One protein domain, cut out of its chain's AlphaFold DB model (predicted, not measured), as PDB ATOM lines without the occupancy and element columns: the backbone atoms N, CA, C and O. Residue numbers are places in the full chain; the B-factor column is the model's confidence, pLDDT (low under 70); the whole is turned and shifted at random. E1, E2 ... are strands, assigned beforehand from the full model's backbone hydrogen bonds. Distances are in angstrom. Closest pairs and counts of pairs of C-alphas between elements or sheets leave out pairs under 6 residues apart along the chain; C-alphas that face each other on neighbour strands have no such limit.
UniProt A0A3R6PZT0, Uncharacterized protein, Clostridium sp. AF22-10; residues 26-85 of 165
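AT A GLANCE: This is residues 26 to 85 of the 165 residues of an uncharacterized protein of Clostridium sp. AF22-10 (UniProt A0A3R6PZT0). With little regular structure, the model has two small hairpins, E1 with E2 and E3 with E4, toward one end, and a stretch without named elements, residues 66 to 85, looping out to the other. The printed part has 60 residues, no named helix and four strands in the order E1, E2, E3, E4, holding 15 residues; the class is all strand. Each hairpin is an antiparallel sheet. The whole is compact, radius of gyration of the C-alphas 11.8 A, yet elongated, spanning 36 by 21 by 15 A.

HOW THE PARTS SIT: E1, residues 27 to 30, and E2, residues 37 to 40, form an antiparallel hairpin at 146 degrees, with N 38 and O 29 2.8 A apart. E3, residues 53 to 56, and E4, residues 63 to 65, form another at 151 degrees, with N 64 and O 55 2.9 A apart. Residues 46 to 47 pair antiparallel with 53 to 54 of E3. E2 and E3 are only just apart, closest 8.4 A.

IN THESE COORDINATES: E1 begins at C-alpha 27 (-32.947, 20.605, -4.961) and measures 10.2 A, E2 9.8 A, E3 10.5 A; E4, 6.9 A, ends at C-alpha 65 (-35.296, 25.621, 6.171).

THE WHOLE: The C-alphas farthest apart, of Ser 36 and Lys 76, are 35.9 A apart. The link E2 to E3 is long. The printed part has no cut, and no printed residue is under 70 in pLDDT.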
ATOM      1  N   PHE A  26     -33.069  15.965  -6.386       91.69
ATOM      2  CA  PHE A  26     -32.161  16.955  -5.823       91.69
ATOM      3  C   PHE A  26     -32.754  18.355  -5.987       91.69
ATOM      4  O   PHE A  26     -33.356  18.664  -7.022       91.69
ATOM      5  N   VAL A  27     -32.584  19.187  -4.966       93.06
ATOM      6  CA  VAL A  27     -32.947  20.605  -4.961       93.06
ATOM      7  C   VAL A  27     -31.730  21.439  -4.583       93.06
ATOM      8  O   VAL A  27     -30.847  20.970  -3.865       93.06
ATOM      9  N   HIS A  28     -31.688  22.672  -5.084       94.38
ATOM     10  CA  HIS A  28     -30.690  23.659  -4.693       94.38
ATOM     11  C   HIS A  28     -31.318  24.619  -3.694       94.38
ATOM     12  O   HIS A  28     -32.390  25.150  -3.968       94.38
ATOM     13  N   THR A  29     -30.639  24.848  -2.578       93.81
ATOM     14  CA  THR A  29     -31.058  25.788  -1.536       93.81
ATOM     15  C   THR A  29     -29.837  26.512  -0.961       93.81
ATOM     16  O   THR A  29     -28.696  26.184  -1.303       93.81
ATOM     17  N   PHE A  30     -30.045  27.498  -0.093       94.81
ATOM     18  CA  PHE A  30     -28.967  28.269   0.528       94.81
ATOM     19  C   PHE A  30     -29.008  28.129   2.045       94.81
ATOM     20  O   PHE A  30     -30.069  28.093   2.653       94.81
ATOM     21  N   CYS A  31     -27.837  28.073   2.678       93.94
ATOM     22  CA  CYS A  31     -27.774  28.134   4.132       93.94
ATOM     23  C   CYS A  31     -28.114  29.546   4.630       93.94
ATOM     24  O   CYS A  31     -27.350  30.475   4.372       93.94
ATOM     25  N   ASP A  32     -29.156  29.667   5.454       93.94
ATOM     26  CA  ASP A  32     -29.650  30.925   6.043       93.94
ATOM     27  C   ASP A  32     -28.609  31.688   6.883       93.94
ATOM     28  O   ASP A  32     -28.792  32.860   7.215       93.94
ATOM     29  N   ASN A  33     -27.523  31.018   7.284       94.12
ATOM     30  CA  ASN A  33     -26.503  31.581   8.164       94.12
ATOM     31  C   ASN A  33     -25.176  31.921   7.464       94.12
ATOM     32  O   ASN A  33     -24.501  32.860   7.882       94.12
ATOM     33  N   CYS A  34     -24.746  31.144   6.464       95.62
ATOM     34  CA  CYS A  34     -23.448  31.355   5.803       95.62
ATOM     35  C   CYS A  34     -23.524  31.450   4.276       95.62
ATOM     36  O   CYS A  34     -22.482  31.377   3.623       95.62
ATOM     37  N   ASP A  35     -24.733  31.567   3.722       95.75
ATOM     38  CA  ASP A  35     -25.023  31.778   2.297       95.75
ATOM     39  C   ASP A  35     -24.410  30.723   1.358       95.75
ATOM     40  O   ASP A  35     -24.243  30.942   0.160       95.75
ATOM     41  N   SER A  36     -24.033  29.562   1.898       95.00
ATOM     42  CA  SER A  36     -23.487  28.461   1.106       95.00
ATOM     43  C   SER A  36     -24.604  27.796   0.316       95.00
ATOM     44  O   SER A  36     -25.637  27.458   0.890       95.00
ATOM     45  N   GLU A  37     -24.378  27.596  -0.978       97.00
ATOM     46  CA  GLU A  37     -25.286  26.860  -1.855       97.00
ATOM     47  C   GLU A  37     -25.159  25.356  -1.587       97.00
ATOM     48  O   GLU A  37     -24.051  24.813  -1.535       97.00
ATOM     49  N   LEU A  38     -26.295  24.691  -1.388       93.94
ATOM     50  CA  LEU A  38     -26.395  23.275  -1.062       93.94
ATOM     51  C   LEU A  38     -27.225  22.568  -2.136       93.94
ATOM     52  O   LEU A  38     -28.321  23.016  -2.457       93.94
ATOM     53  N   GLU A  39     -26.717  21.451  -2.657       95.69
ATOM     54  CA  GLU A  39     -27.496  20.487  -3.443       95.69
ATOM     55  C   GLU A  39     -27.845  19.318  -2.517       95.69
ATOM     56  O   GLU A  39     -26.942  18.659  -1.995       95.69
ATOM     57  N   ILE A  40     -29.134  19.100  -2.261       94.31
ATOM     58  CA  ILE A  40     -29.615  18.137  -1.259       94.31
ATOM     59  C   ILE A  40     -30.816  17.346  -1.768       94.31
ATOM     60  O   ILE A  40     -31.503  17.764  -2.701       94.31
ATOM     61  N   SER A  41     -31.074  16.203  -1.142       93.19
ATOM     62  CA  SER A  41     -32.250  15.363  -1.355       93.19
ATOM     63  C   SER A  41     -33.113  15.282  -0.091       93.19
ATOM     64  O   SER A  41     -32.697  15.710   0.983       93.19
ATOM     65  N   GLU A  42     -34.307  14.693  -0.193       90.75
ATOM     66  CA  GLU A  42     -35.184  14.457   0.968       90.75
ATOM     67  C   GLU A  42     -34.489  13.648   2.081       90.75
ATOM     68  O   GLU A  42     -34.718  13.910   3.260       90.75
ATOM     69  N   GLU A  43     -33.592  12.720   1.731       92.12
ATOM     70  CA  GLU A  43     -32.852  11.884   2.693       92.12
ATOM     71  C   GLU A  43     -31.838  12.678   3.535       92.12
ATOM     72  O   GLU A  43     -31.456  12.237   4.620       92.12
ATOM     73  N   ASP A  44     -31.420  13.852   3.054       93.81
ATOM     74  CA  ASP A  44     -30.500  14.753   3.755       93.81
ATOM     75  C   ASP A  44     -31.232  15.689   4.732       93.81
ATOM     76  O   ASP A  44     -30.598  16.426   5.496       93.81
ATOM     77  N   THR A  45     -32.568  15.674   4.704       95.06
ATOM     78  CA  THR A  45     -33.419  16.554   5.507       95.06
ATOM     79  C   THR A  45     -34.066  15.844   6.688       95.06
ATOM     80  O   THR A  45     -34.111  14.618   6.784       95.06
ATOM     81  N   HIS A  46     -34.578  16.638   7.620       94.81
ATOM     82  CA  HIS A  46     -35.419  16.182   8.714       94.81
ATOM     83  C   HIS A  46     -36.574  17.162   8.925       94.81
ATOM     84  O   HIS A  46     -36.507  18.320   8.521       94.81
ATOM     85  N   ILE A  47     -37.637  16.692   9.573       95.88
ATOM     86  CA  ILE A  47     -38.771  17.541   9.931       95.88
ATOM     87  C   ILE A  47     -38.425  18.341  11.185       95.88
ATOM     88  O   ILE A  47     -38.049  17.767  12.208       95.88
ATOM     89  N   GLY A  48     -38.553  19.659  11.085       93.75
ATOM     90  CA  GLY A  48     -38.239  20.608  12.142       93.75
ATOM     91  C   GLY A  48     -39.417  21.517  12.476       93.75
ATOM     92  O   GLY A  48     -40.571  21.091  12.567       93.75
ATOM     93  N   TRP A  49     -39.110  22.794  12.687       93.00
ATOM     94  CA  TRP A  49     -40.059  23.808  13.139       93.00
ATOM     95  C   TRP A  49     -41.348  23.844  12.302       93.00
ATOM     96  O   TRP A  49     -41.303  23.858  11.075       93.00
ATOM     97  N   LEU A  50     -42.505  23.833  12.980       92.81
ATOM     98  CA  LEU A  50     -43.857  23.824  12.387       92.81
ATOM     99  C   LEU A  50     -44.115  22.698  11.362       92.81
ATOM    100  O   LEU A  50     -45.032  22.802  10.551       92.81
ATOM    101  N   GLY A  51     -43.330  21.618  11.404       94.62
ATOM    102  CA  GLY A  51     -43.426  20.518  10.446       94.62
ATOM    103  C   GLY A  51     -42.704  20.776   9.121       94.62
ATOM    104  O   GLY A  51     -42.823  19.956   8.215       94.62
ATOM    105  N   ALA A  52     -41.959  21.878   8.975       95.31
ATOM    106  CA  ALA A  52     -41.206  22.176   7.758       95.31
ATOM    107  C   ALA A  52     -39.951  21.297   7.618       95.31
ATOM    108  O   ALA A  52     -39.453  20.733   8.597       95.31
ATOM    109  N   SER A  53     -39.444  21.180   6.390       96.19
ATOM    110  CA  SER A  53     -38.210  20.449   6.098       96.19
ATOM    111  C   SER A  53     -36.981  21.303   6.418       96.19
ATOM    112  O   SER A  53     -36.919  22.476   6.047       96.19
ATOM    113  N   PHE A  54     -36.004  20.720   7.111       96.81
ATOM    114  CA  PHE A  54     -34.755  21.365   7.505       96.81
ATOM    115  C   PHE A  54     -33.542  20.524   7.129       96.81
ATOM    116  O   PHE A  54     -33.544  19.294   7.212       96.81
ATOM    117  N   VAL A  55     -32.452  21.212   6.800       96.44
ATOM    118  CA  VAL A  55     -31.139  20.610   6.580       96.44
ATOM    119  C   VAL A  55     -30.114  21.225   7.520       96.44
ATOM    120  O   VAL A  55     -30.121  22.427   7.787       96.44
ATOM    121  N   LYS A  56     -29.184  20.403   8.007       96.56
ATOM    122  CA  LYS A  56     -28.019  20.890   8.743       96.56
ATOM    123  C   LYS A  56     -26.894  21.206   7.767       96.56
ATOM    124  O   LYS A  56     -26.341  20.306   7.139       96.56
ATOM    125  N   CYS A  57     -26.511  22.476   7.677       94.00
ATOM    126  CA  CYS A  57     -25.440  22.913   6.794       94.00
ATOM    127  C   CYS A  57     -24.109  22.231   7.173       94.00
ATOM    128  O   CYS A  57     -23.631  22.412   8.299       94.00
ATOM    129  N   PRO A  58     -23.444  21.510   6.253       93.62
ATOM    130  CA  PRO A  58     -22.167  20.857   6.543       93.62
ATOM    131  C   PRO A  58     -21.012  21.856   6.728       93.62
ATOM    132  O   PRO A  58     -19.986  21.505   7.306       93.62
ATOM    133  N   CYS A  59     -21.166  23.099   6.257       94.62
ATOM    134  CA  CYS A  59     -20.130  24.128   6.333       94.62
ATOM    135  C   CYS A  59     -20.092  24.827   7.701       94.62
ATOM    136  O   CYS A  59     -19.016  24.971   8.279       94.62
ATOM    137  N   CYS A  60     -21.243  25.267   8.222       93.75
ATOM    138  CA  CYS A  60     -21.321  26.023   9.481       93.75
ATOM    139  C   CYS A  60     -22.020  25.277  10.631       93.75
ATOM    140  O   CYS A  60     -22.002  25.744  11.770       93.75
ATOM    141  N   GLY A  61     -22.637  24.125  10.351       93.88
ATOM    142  CA  GLY A  61     -23.344  23.306  11.333       93.88
ATOM    143  C   GLY A  61     -24.692  23.863  11.800       93.88
ATOM    144  O   GLY A  61     -25.291  23.245  12.678       93.88
ATOM    145  N   GLN A  62     -25.148  24.996  11.255       93.81
ATOM    146  CA  GLN A  62     -26.468  25.570  11.542       93.81
ATOM    147  C   GLN A  62     -27.554  24.913  10.689       93.81
ATOM    148  O   GLN A  62     -27.259  24.343   9.637       93.81
ATOM    149  N   GLU A  63     -28.796  24.996  11.149       93.94
ATOM    150  CA  GLU A  63     -29.959  24.517  10.402       93.94
ATOM    151  C   GLU A  63     -30.480  25.596   9.453       93.94
ATOM    152  O   GLU A  63     -30.331  26.793   9.702       93.94
ATOM    153  N   SER A  64     -31.057  25.161   8.340       94.31
ATOM    154  CA  SER A  64     -31.717  26.025   7.366       94.31
ATOM    155  C   SER A  64     -32.979  25.338   6.875       94.31
ATOM    156  O   SER A  64     -32.995  24.112   6.714       94.31
ATOM    157  N   MET A  65     -34.035  26.124   6.703       95.00
ATOM    158  CA  MET A  65     -35.296  25.621   6.171       95.00
ATOM    159  C   MET A  65     -35.130  25.351   4.674       95.00
ATOM    160  O   MET A  65     -34.458  26.106   3.978       95.00
ATOM    161  N   VAL A  66     -35.719  24.266   4.181       94.50
ATOM    162  CA  VAL A  66     -35.647  23.873   2.769       94.50
ATOM    163  C   VAL A  66     -37.016  24.087   2.134       94.50
ATOM    164  O   VAL A  66     -37.835  23.172   2.096       94.50
ATOM    165  N   ASP A  67     -37.265  25.301   1.641       90.88
ATOM    166  CA  ASP A  67     -38.544  25.687   1.020       90.88
ATOM    167  C   ASP A  67     -38.877  24.859  -0.234       90.88
ATOM    168  O   ASP A  67     -40.039  24.716  -0.620       90.88
ATOM    169  N   GLU A  68     -37.860  24.307  -0.897       91.31
ATOM    170  CA  GLU A  68     -38.015  23.510  -2.112       91.31
ATOM    171  C   GLU A  68     -38.584  22.101  -1.863       91.31
ATOM    172  O   GLU A  68     -38.997  21.430  -2.823       91.31
ATOM    173  N   LEU A  69     -38.590  21.638  -0.608       91.25
ATOM    174  CA  LEU A  69     -39.097  20.330  -0.201       91.25
ATOM    175  C   LEU A  69     -40.318  20.480   0.704       91.25
ATOM    176  O   LEU A  69     -40.380  21.339   1.579       91.25
ATOM    177  N   GLU A  70     -41.302  19.609   0.501       91.38
ATOM    178  CA  GLU A  70     -42.498  19.609   1.335       91.38
ATOM    179  C   GLU A  70     -42.161  19.134   2.753       91.38
ATOM    180  O   GLU A  70     -41.428  18.164   2.956       91.38
ATOM    181  N   GLY A  71     -42.718  19.832   3.741       93.19
ATOM    182  CA  GLY A  71     -42.760  19.363   5.118       93.19
ATOM    183  C   GLY A  71     -43.884  18.348   5.345       93.19
ATOM    184  O   GLY A  71     -44.431  17.754   4.417       93.19
ATOM    185  N   ILE A  72     -44.279  18.190   6.604       95.06
ATOM    186  CA  ILE A  72     -45.467  17.430   6.986       95.06
ATOM    187  C   ILE A  72     -46.609  18.362   7.377       95.06
ATOM    188  O   ILE A  72     -46.416  19.406   7.997       95.06
ATOM    189  N   THR A  73     -47.835  17.925   7.102       95.69
ATOM    190  CA  THR A  73     -49.007  18.477   7.780       95.69
ATOM    191  C   THR A  73     -49.065  17.902   9.191       95.69
ATOM    192  O   THR A  73     -49.111  16.680   9.364       95.69
ATOM    193  N   LEU A  74     -49.073  18.771  10.199       96.50
ATOM    194  CA  LEU A  74     -49.217  18.356  11.591       96.50
ATOM    195  C   LEU A  74     -50.617  17.788  11.851       96.50
ATOM    196  O   LEU A  74     -51.616  18.325  11.375       96.50
ATOM    197  N   THR A  75     -50.680  16.717  12.634       95.69
ATOM    198  CA  THR A  75     -51.897  16.051  13.106       95.69
ATOM    199  C   THR A  75     -51.748  15.699  14.582       95.69
ATOM    200  O   THR A  75     -50.653  15.748  15.151       95.69
ATOM    201  N   LYS A  76     -52.843  15.271  15.217       94.31
ATOM    202  CA  LYS A  76     -52.811  14.782  16.606       94.31
ATOM    203  C   LYS A  76     -51.885  13.572  16.817       94.31
ATOM    204  O   LYS A  76     -51.503  13.306  17.951       94.31
ATOM    205  N   ASP A  77     -51.559  12.834  15.751       95.50
ATOM    206  CA  ASP A  77     -50.812  11.573  15.821       95.50
ATOM    207  C   ASP A  77     -49.328  11.720  15.438       95.50
ATOM    208  O   ASP A  77     -48.545  10.816  15.720       95.50
ATOM    209  N   ASN A  78     -48.930  12.827  14.795       95.38
ATOM    210  CA  ASN A  78     -47.545  13.058  14.353       95.38
ATOM    211  C   ASN A  78     -46.868  14.282  14.998       95.38
ATOM    212  O   ASN A  78     -45.710  14.566  14.697       95.38
ATOM    213  N   ILE A  79     -47.579  15.021  15.853       95.94
ATOM    214  CA  ILE A  79     -47.018  16.182  16.539       95.94
ATOM    215  C   ILE A  79     -45.947  15.756  17.554       95.94
ATOM    216  O   ILE A  79     -46.149  14.818  18.322       95.94
ATOM    217  N   ASP A  80     -44.822  16.478  17.584       96.31
ATOM    218  CA  ASP A  80     -43.723  16.245  18.515       96.31
ATOM    219  C   ASP A  80     -43.300  17.557  19.190       96.31
ATOM    220  O   ASP A  80     -43.139  18.603  18.550       96.31
ATOM    221  N   TYR A  81     -43.142  17.502  20.510       95.06
ATOM    222  CA  TYR A  81     -42.774  18.642  21.337       95.06
ATOM    223  C   TYR A  81     -41.308  18.520  21.782       95.06
ATOM    224  O   TYR A  81     -40.918  17.478  22.311       95.06
ATOM    225  N   PRO A  82     -40.500  19.592  21.691       94.19
ATOM    226  CA  PRO A  82     -40.865  20.955  21.284       94.19
ATOM    227  C   PRO A  82     -40.666  21.244  19.787       94.19
ATOM    228  O   PRO A  82     -40.801  22.393  19.380       94.19
ATOM    229  N   ILE A  83     -40.318  20.238  18.981       94.44
ATOM    230  CA  ILE A  83     -39.818  20.409  17.607       94.44
ATOM    231  C   ILE A  83     -40.815  21.176  16.729       94.44
ATOM    232  O   ILE A  83     -40.436  22.119  16.043       94.44
ATOM    233  N   HIS A  84     -42.104  20.833  16.790       96.56
ATOM    234  CA  HIS A  84     -43.126  21.409  15.908       96.56
ATOM    235  C   HIS A  84     -43.760  22.706  16.441       96.56
ATOM    236  O   HIS A  84     -44.847  23.085  16.000       96.56
ATOM    237  N   PHE A  85     -43.117  23.387  17.394       95.12
ATOM    238  CA  PHE A  85     -43.664  24.574  18.054       95.12
ATOM    239  C   PHE A  85     -42.785  25.807  17.857       95.12
ATOM    240  O   PHE A  85     -41.562  25.748  17.961       95.12
TER     241      PHE A  85